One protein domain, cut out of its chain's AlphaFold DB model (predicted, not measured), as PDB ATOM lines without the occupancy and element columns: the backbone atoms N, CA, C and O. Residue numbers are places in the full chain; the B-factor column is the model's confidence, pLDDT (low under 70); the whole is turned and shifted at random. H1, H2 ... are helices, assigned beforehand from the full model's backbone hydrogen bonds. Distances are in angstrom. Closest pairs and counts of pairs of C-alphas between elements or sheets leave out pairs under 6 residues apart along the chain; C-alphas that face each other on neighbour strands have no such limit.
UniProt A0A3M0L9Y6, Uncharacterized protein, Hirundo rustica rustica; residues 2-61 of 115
ATOM      1  N   GLU A   2     196.154 204.284 169.713       83.69
ATOM      2  CA  GLU A   2     195.363 205.119 168.786       83.69
ATOM      3  C   GLU A   2     195.542 206.632 168.973       83.69
ATOM      4  O   GLU A   2     195.705 207.352 167.995       83.69
ATOM      5  N   GLN A   3     195.596 207.121 170.217       83.12
ATOM      6  CA  GLN A   3     195.840 208.544 170.495       83.12
ATOM      7  C   GLN A   3     197.200 209.026 169.969       83.12
ATOM      8  O   GLN A   3     197.308 210.152 169.496       83.12
ATOM      9  N   GLY A   4     198.222 208.165 170.016       83.38
ATOM     10  CA  GLY A   4     199.550 208.492 169.500       83.38
ATOM     11  C   GLY A   4     199.559 208.580 167.974       83.38
ATOM     12  O   GLY A   4     200.065 209.543 167.409       83.38
ATOM     13  N   ILE A   5     198.909 207.618 167.314       87.00
ATOM     14  CA  ILE A   5     198.752 207.603 165.852       87.00
ATOM     15  C   ILE A   5     197.943 208.821 165.387       87.00
ATOM     16  O   ILE A   5     198.318 209.477 164.419       87.00
ATOM     17  N   ARG A   6     196.867 209.174 166.104       88.69
ATOM     18  CA  ARG A   6     196.069 210.370 165.806       88.69
ATOM     19  C   ARG A   6     196.897 211.652 165.918       88.69
ATOM     20  O   ARG A   6     196.855 212.466 165.007       88.69
ATOM     21  N   CYS A   7     197.689 211.799 166.980       87.62
ATOM     22  CA  CYS A   7     198.554 212.967 167.162       87.62
ATOM     23  C   CYS A   7     199.610 213.091 166.048       87.62
ATOM     24  O   CYS A   7     199.824 214.181 165.524       87.62
ATOM     25  N   LEU A   8     200.229 211.984 165.621       89.12
ATOM     26  CA  LEU A   8     201.176 212.003 164.497       89.12
ATOM     27  C   LEU A   8     200.506 212.383 163.170       89.12
ATOM     28  O   LEU A   8     201.089 213.144 162.403       89.12
ATOM     29  N   ARG A   9     199.275 211.919 162.921       90.56
ATOM     30  CA  ARG A   9     198.478 212.330 161.751       90.56
ATOM     31  C   ARG A   9     198.145 213.819 161.777       90.56
ATOM     32  O   ARG A   9     198.280 214.481 160.757       90.56
ATOM     33  N   GLU A  10     197.741 214.352 162.927       91.69
ATOM     34  CA  GLU A  10     197.477 215.788 163.095       91.69
ATOM     35  C   GLU A  10     198.744 216.618 162.829       91.69
ATOM     36  O   GLU A  10     198.690 217.612 162.110       91.69
ATOM     37  N   LEU A  11     199.903 216.169 163.327       90.56
ATOM     38  CA  LEU A  11     201.191 216.796 163.028       90.56
ATOM     39  C   LEU A  11     201.545 216.707 161.537       90.56
ATOM     40  O   LEU A  11     202.021 217.690 160.981       90.56
ATOM     41  N   ALA A  12     201.275 215.576 160.880       90.88
ATOM     42  CA  ALA A  12     201.507 215.407 159.446       90.88
ATOM     43  C   ALA A  12     200.653 216.370 158.609       90.88
ATOM     44  O   ALA A  12     201.155 216.971 157.666       90.88
ATOM     45  N   VAL A  13     199.382 216.567 158.981       91.25
ATOM     46  CA  VAL A  13     198.496 217.544 158.330       91.25
ATOM     47  C   VAL A  13     199.058 218.961 158.452       91.25
ATOM     48  O   VAL A  13     199.057 219.697 157.471       91.25
ATOM     49  N   LEU A  14     199.566 219.339 159.629       88.06
ATOM     50  CA  LEU A  14     200.184 220.653 159.824       88.06
ATOM     51  C   LEU A  14     201.430 220.825 158.947       88.06
ATOM     52  O   LEU A  14     201.555 221.846 158.281       88.06
ATOM     53  N   GLU A  15     202.319 219.833 158.905       84.25
ATOM     54  CA  GLU A  15     203.508 219.887 158.044       84.25
ATOM     55  C   GLU A  15     203.128 219.985 156.557       84.25
ATOM     56  O   GLU A  15     203.735 220.775 155.848       84.25
ATOM     57  N   ILE A  16     202.090 219.276 156.089       86.06
ATOM     58  CA  ILE A  16     201.600 219.394 154.702       86.06
ATOM     59  C   ILE A  16     201.065 220.806 154.414       86.06
ATOM     60  O   ILE A  16     201.408 221.384 153.389       86.06
ATOM     61  N   ILE A  17     200.220 221.361 155.291       85.81
ATOM     62  CA  ILE A  17     199.576 222.673 155.074       85.81
ATOM     63  C   ILE A  17     200.600 223.808 155.062       85.81
ATOM     64  O   ILE A  17     200.457 224.758 154.295       85.81
ATOM     65  N   PHE A  18     201.598 223.733 155.941       83.56
ATOM     66  CA  PHE A  18     202.615 224.771 156.096       83.56
ATOM     67  C   PHE A  18     203.889 224.501 155.286       83.56
ATOM     68  O   PHE A  18     204.834 225.283 155.373       83.56
ATOM     69  N   SER A  19     203.931 223.421 154.506       78.75
ATOM     70  CA  SER A  19     205.039 223.146 153.602       78.75
ATOM     71  C   SER A  19     204.928 223.986 152.332       78.75
ATOM     72  O   SER A  19     203.865 224.090 151.724       78.75
ATOM     73  N   GLU A  20     206.058 224.538 151.896       76.69
ATOM     74  CA  GLU A  20     206.202 225.186 150.586       76.69
ATOM     75  C   GLU A  20     206.517 224.176 149.460       76.69
ATOM     76  O   GLU A  20     206.608 224.550 148.293       76.69
ATOM     77  N   ASP A  21     206.696 222.891 149.790       78.12
ATOM     78  CA  ASP A  21     207.045 221.826 148.847       78.12
ATOM     79  C   ASP A  21     205.797 221.083 148.336       78.12
ATOM     80  O   ASP A  21     205.131 220.354 149.075       78.12
ATOM     81  N   GLU A  22     205.516 221.201 147.036       71.00
ATOM     82  CA  GLU A  22     204.419 220.495 146.354       71.00
ATOM     83  C   GLU A  22     204.609 218.964 146.298       71.00
ATOM     84  O   GLU A  22     203.698 218.237 145.896       71.00
ATOM     85  N   ARG A  23     205.782 218.444 146.688       78.88
ATOM     86  CA  ARG A  23     206.084 217.001 146.715       78.88
ATOM     87  C   ARG A  23     205.465 216.265 147.896       78.88
ATOM     88  O   ARG A  23     205.577 215.037 147.955       78.88
ATOM     89  N   PHE A  24     204.843 216.972 148.838       78.12
ATOM     90  CA  PHE A  24     204.175 216.314 149.952       78.12
ATOM     91  C   PHE A  24     203.043 215.406 149.452       78.12
ATOM     92  O   PHE A  24     202.284 215.774 148.549       78.12
ATOM     93  N   PRO A  25     202.908 214.196 150.022       81.12
ATOM     94  CA  PRO A  25     201.831 213.303 149.641       81.12
ATOM     95  C   PRO A  25     200.474 213.920 149.998       81.12
ATOM     96  O   PRO A  25     200.326 214.643 150.981       81.12
ATOM     97  N   LYS A  26     199.451 213.586 149.205       79.62
ATOM     98  CA  LYS A  26     198.078 214.082 149.411       79.62
ATOM     99  C   LYS A  26     197.434 213.550 150.694       79.62
ATOM    100  O   LYS A  26     196.454 214.123 151.160       79.62
ATOM    101  N   SER A  27     197.947 212.440 151.221       87.00
ATOM    102  CA  SER A  27     197.456 211.808 152.439       87.00
ATOM    103  C   SER A  27     198.448 212.011 153.587       87.00
ATOM    104  O   SER A  27     199.633 211.716 153.414       87.00
ATOM    105  N   PRO A  28     197.985 212.424 154.781       86.94
ATOM    106  CA  PRO A  28     198.830 212.500 155.972       86.94
ATOM    107  C   PRO A  28     199.324 211.124 156.443       86.94
ATOM    108  O   PRO A  28     200.324 211.055 157.149       86.94
ATOM    109  N   ASP A  29     198.655 210.035 156.047       89.19
ATOM    110  CA  ASP A  29     199.089 208.665 156.356       89.19
ATOM    111  C   ASP A  29     200.339 208.234 155.579       89.19
ATOM    112  O   ASP A  29     201.053 207.333 156.015       89.19
ATOM    113  N   ASP A  30     200.626 208.905 154.464       88.00
ATOM    114  CA  ASP A  30     201.761 208.593 153.594       88.00
ATOM    115  C   ASP A  30     202.994 209.461 153.917       88.00
ATOM    116  O   ASP A  30     204.048 209.325 153.292       88.00
ATOM    117  N   VAL A  31     202.882 210.371 154.893       86.69
ATOM    118  CA  VAL A  31     203.969 211.269 155.300       86.69
ATOM    119  C   VAL A  31     204.973 210.516 156.166       86.69
ATOM    120  O   VAL A  31     204.650 210.000 157.238       86.69
ATOM    121  N   GLN A  32     206.238 210.507 155.743       87.19
ATOM    122  CA  GLN A  32     207.318 210.033 156.601       87.19
ATOM    123  C   GLN A  32     207.498 210.979 157.790       87.19
ATOM    124  O   GLN A  32     207.676 212.184 157.624       87.19
ATOM    125  N   CYS A  33     207.486 210.423 159.001       85.81
ATOM    126  CA  CYS A  33     207.663 211.211 160.215       85.81
ATOM    127  C   CYS A  33     209.071 211.826 160.266       85.81
ATOM    128  O   CYS A  33     210.071 211.106 160.350       85.81
ATOM    129  N   THR A  34     209.141 213.156 160.259       84.06
ATOM    130  CA  THR A  34     210.395 213.913 160.378       84.06
ATOM    131  C   THR A  34     210.866 213.994 161.833       84.06
ATOM    132  O   THR A  34     210.097 213.753 162.766       84.06
ATOM    133  N   SER A  35     212.134 214.366 162.053       81.81
ATOM    134  CA  SER A  35     212.652 214.622 163.409       81.81
ATOM    135  C   SER A  35     211.791 215.651 164.159       81.81
ATOM    136  O   SER A  35     211.428 215.413 165.311       81.81
ATOM    137  N   GLN A  36     211.349 216.705 163.463       82.56
ATOM    138  CA  GLN A  36     210.535 217.779 164.039       82.56
ATOM    139  C   GLN A  36     209.167 217.264 164.478       82.56
ATOM    140  O   GLN A  36     208.683 217.605 165.561       82.56
ATOM    141  N   MET A  37     208.549 216.398 163.667       86.69
ATOM    142  CA  MET A  37     207.294 215.742 164.030       86.69
ATOM    143  C   MET A  37     207.468 214.877 165.276       86.69
ATOM    144  O   MET A  37     206.658 214.972 166.195       86.69
ATOM    145  N   TRP A  38     208.542 214.085 165.359       87.38
ATOM    146  CA  TRP A  38     208.827 213.275 166.545       87.38
ATOM    147  C   TRP A  38     209.061 214.126 167.793       87.38
ATOM    148  O   TRP A  38     208.578 213.779 168.872       87.38
ATOM    149  N   LEU A  39     209.756 215.257 167.667       87.56
ATOM    150  CA  LEU A  39     209.986 216.173 168.778       87.56
ATOM    151  C   LEU A  39     208.687 216.812 169.268       87.56
ATOM    152  O   LEU A  39     208.426 216.828 170.472       87.56
ATOM    153  N   ARG A  40     207.850 217.315 168.354       88.00
ATOM    154  CA  ARG A  40     206.527 217.858 168.700       88.00
ATOM    155  C   ARG A  40     205.642 216.785 169.325       88.00
ATOM    156  O   ARG A  40     205.021 217.044 170.351       88.00
ATOM    157  N   PHE A  41     205.655 215.572 168.780       89.50
ATOM    158  CA  PHE A  41     204.937 214.427 169.330       89.50
ATOM    159  C   PHE A  41     205.368 214.105 170.764       89.50
ATOM    160  O   PHE A  41     204.526 213.972 171.644       89.50
ATOM    161  N   ALA A  42     206.671 214.035 171.037       88.56
ATOM    162  CA  ALA A  42     207.178 213.741 172.374       88.56
ATOM    163  C   ALA A  42     206.925 214.878 173.387       88.56
ATOM    164  O   ALA A  42     206.915 214.621 174.589       88.56
ATOM    165  N   ARG A  43     206.709 216.118 172.919       85.62
ATOM    166  CA  ARG A  43     206.326 217.272 173.757       85.62
ATOM    167  C   ARG A  43     204.825 217.338 174.043       85.62
ATOM    168  O   ARG A  43     204.447 217.726 175.140       85.62
ATOM    169  N   LEU A  44     203.992 217.018 173.053       84.25
ATOM    170  CA  LEU A  44     202.526 217.071 173.147       84.25
ATOM    171  C   LEU A  44     201.917 215.764 173.677       84.25
ATOM    172  O   LEU A  44     200.769 215.743 174.116       84.25
ATOM    173  N   GLY A  45     202.665 214.667 173.591       79.75
ATOM    174  CA  GLY A  45     202.234 213.344 174.006       79.75
ATOM    175  C   GLY A  45     202.323 213.108 175.520       79.75
ATOM    176  O   GLY A  45     202.870 213.922 176.262       79.75
ATOM    177  N   PRO A  46     201.805 211.959 175.991       79.19
ATOM    178  CA  PRO A  46     201.945 211.504 177.372       79.19
ATOM    179  C   PRO A  46     203.378 211.581 177.913       79.19
ATOM    180  O   PRO A  46     204.340 211.344 177.180       79.19
ATOM    181  N   GLU A  47     203.511 211.796 179.224       81.62
ATOM    182  CA  GLU A  47     204.798 211.957 179.922       81.62
ATOM    183  C   GLU A  47     205.787 210.812 179.647       81.62
ATOM    184  O   GLU A  47     206.994 211.026 179.571       81.62
ATOM    185  N   THR A  48     205.292 209.605 179.373       80.75
ATOM    186  CA  THR A  48     206.106 208.451 178.968       80.75
ATOM    187  C   THR A  48     206.960 208.697 177.722       80.75
ATOM    188  O   THR A  48     208.033 208.109 177.596       80.75
ATOM    189  N   TYR A  49     206.514 209.554 176.799       80.88
ATOM    190  CA  TYR A  49     207.258 209.899 175.586       80.88
ATOM    191  C   TYR A  49     208.288 211.009 175.818       80.88
ATOM    192  O   TYR A  49     209.282 211.076 175.091       80.88
ATOM    193  N   SER A  50     208.117 211.817 176.870       81.38
ATOM    194  CA  SER A  50     209.044 212.903 177.214       81.38
ATOM    195  C   SER A  50     210.464 212.391 177.494       81.38
ATOM    196  O   SER A  50     211.448 213.060 177.183       81.38
ATOM    197  N   ARG A  51     210.591 211.147 177.979       84.06
ATOM    198  CA  ARG A  51     211.875 210.474 178.226       84.06
ATOM    199  C   ARG A  51     212.755 210.357 176.975       84.06
ATOM    200  O   ARG A  51     213.973 210.266 177.104       84.06
ATOM    201  N   TYR A  52     212.162 210.376 175.783       82.31
ATOM    202  CA  TYR A  52     212.881 210.292 174.509       82.31
ATOM    203  C   TYR A  52     213.215 211.668 173.915       82.31
ATOM    204  O   TYR A  52     213.950 211.737 172.929       82.31
ATOM    205  N   LEU A  53     212.728 212.765 174.515       83.38
ATOM    206  CA  LEU A  53     213.001 214.129 174.050       83.38
ATOM    207  C   LEU A  53     214.488 214.438 173.901       83.38
ATOM    208  O   LEU A  53     214.834 214.995 172.860       83.38
ATOM    209  N   PRO A  54     215.378 214.058 174.847       81.69
ATOM    210  CA  PRO A  54     216.802 214.292 174.667       81.69
ATOM    211  C   PRO A  54     217.289 213.637 173.374       81.69
ATOM    212  O   PRO A  54     217.858 214.315 172.529       81.69
ATOM    213  N   THR A  55     216.984 212.349 173.171       81.69
ATOM    214  CA  THR A  55     217.361 211.553 171.985       81.69
ATOM    215  C   THR A  55     216.871 212.155 170.669       81.69
ATOM    216  O   THR A  55     217.583 212.087 169.669       81.69
ATOM    217  N   LEU A  56     215.687 212.765 170.664       80.31
ATOM    218  CA  LEU A  56     215.128 213.432 169.487       80.31
ATOM    219  C   LEU A  56     215.771 214.805 169.248       80.31
ATOM    220  O   LEU A  56     216.152 215.107 168.121       80.31
ATOM    221  N   GLN A  57     216.011 215.587 170.305       75.06
ATOM    222  CA  GLN A  57     216.759 216.846 170.217       75.06
ATOM    223  C   GLN A  57     218.195 216.653 169.720       75.06
ATOM    224  O   GLN A  57     218.695 217.510 168.996       75.06
ATOM    225  N   TRP A  58     218.840 215.524 170.041       66.56
ATOM    226  CA  TRP A  58     220.153 215.174 169.485       66.56
ATOM    227  C   TRP A  58     220.138 215.054 167.952       66.56
ATOM    228  O   TRP A  58     221.149 215.333 167.313       66.56
ATOM    229  N   ARG A  59     219.013 214.641 167.354       66.25
ATOM    230  CA  ARG A  59     218.871 214.409 165.905       66.25
ATOM    231  C   ARG A  59     218.445 215.664 165.130       66.25
ATOM    232  O   ARG A  59     218.712 215.750 163.937       66.25
ATOM    233  N   GLU A  60     217.816 216.622 165.806       68.00
ATOM    234  CA  GLU A  60     217.125 217.781 165.219       68.00
ATOM    235  C   GLU A  60     218.044 218.891 164.671       68.00
ATOM    236  O   GLU A  60     217.609 219.706 163.864       68.00
ATOM    237  N   GLY A  61     219.316 218.941 165.075       62.38
ATOM    238  CA  GLY A  61     220.269 219.902 164.509       62.38
ATOM    239  C   GLY A  61     220.513 221.154 165.351       62.38
ATOM    240  O   GLY A  61     220.153 222.267 164.984       62.38
TER     241      GLY A  61
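What this domain is: This is residues 2 to 61 of the 115 residues of an uncharacterized protein of Hirundo rustica rustica (UniProt A0A3M0L9Y6). A flat, all-helix domain in which helix H2 sits in the middle, with the longest helix, H1, crossing it at a steep tilt on one side and H4 running back beside it on the other. Short H3 makes the turn from H2 to H4, and at the far end of H1 a long loop folds back to H2, with residues 17 to 23 sticking out, of which 17 and 18 belong to H1. The printed part has 60 residues with four named helices, in the order H1, H2, H3, H4, and no named strand. It is compact, with a radius of gyration of the C-alphas of 11.9 A and spans of 34 by 29 by 15 A.

How they stand to each other: Start with H1, residues 2 to 18, which with residues 7 to 12 alone touches H2, residues 35 to 44; their closest C-alphas, Leu 11 and Met 37, are 6.3 A apart. These two run opposite ways at a steep tilt of 53 degrees. Go on to H3, residues 47 to 50, which touches H2 only at the corner, the closest C-alphas being Ala 42 and Tyr 49 at 5.0 A. Then H4, residues 53 to 60, touches H2, opposite ways at a shallow tilt of 25 degrees, with the C-alphas of Ser 35 and Glu 60 closest at 5.8 A. H2 is the hub; H1 is apart from H3 and H4, and H3 and H4 meet only through their link. In H1 and H2 every O i to N i+4 pair is within hydrogen-bond range, in H4 3 of 4 are, and H3 is too short for such a pair.

Where its parts are: Find C-alpha 2 at (195.363, 205.119, 168.786); from there H1 runs 24.5 A to Phe 18. H2 begins at C-alpha 35, (212.652, 214.622, 163.409), and runs 14.3 A. H3 measures 5.1 A, and H4 runs 10.4 A to C-alpha 60 at (217.125, 217.781, 165.219).

The domain as a whole: Look at Glu 22 and Thr 48 for the two C-alphas farthest apart, 34.8 A. The printed part has no cut; H1 to H2 is a long link of 16 residues, and the other two are tight. The mean pLDDT of the printed part is 83.0, and residues 58 to 61 are under 70.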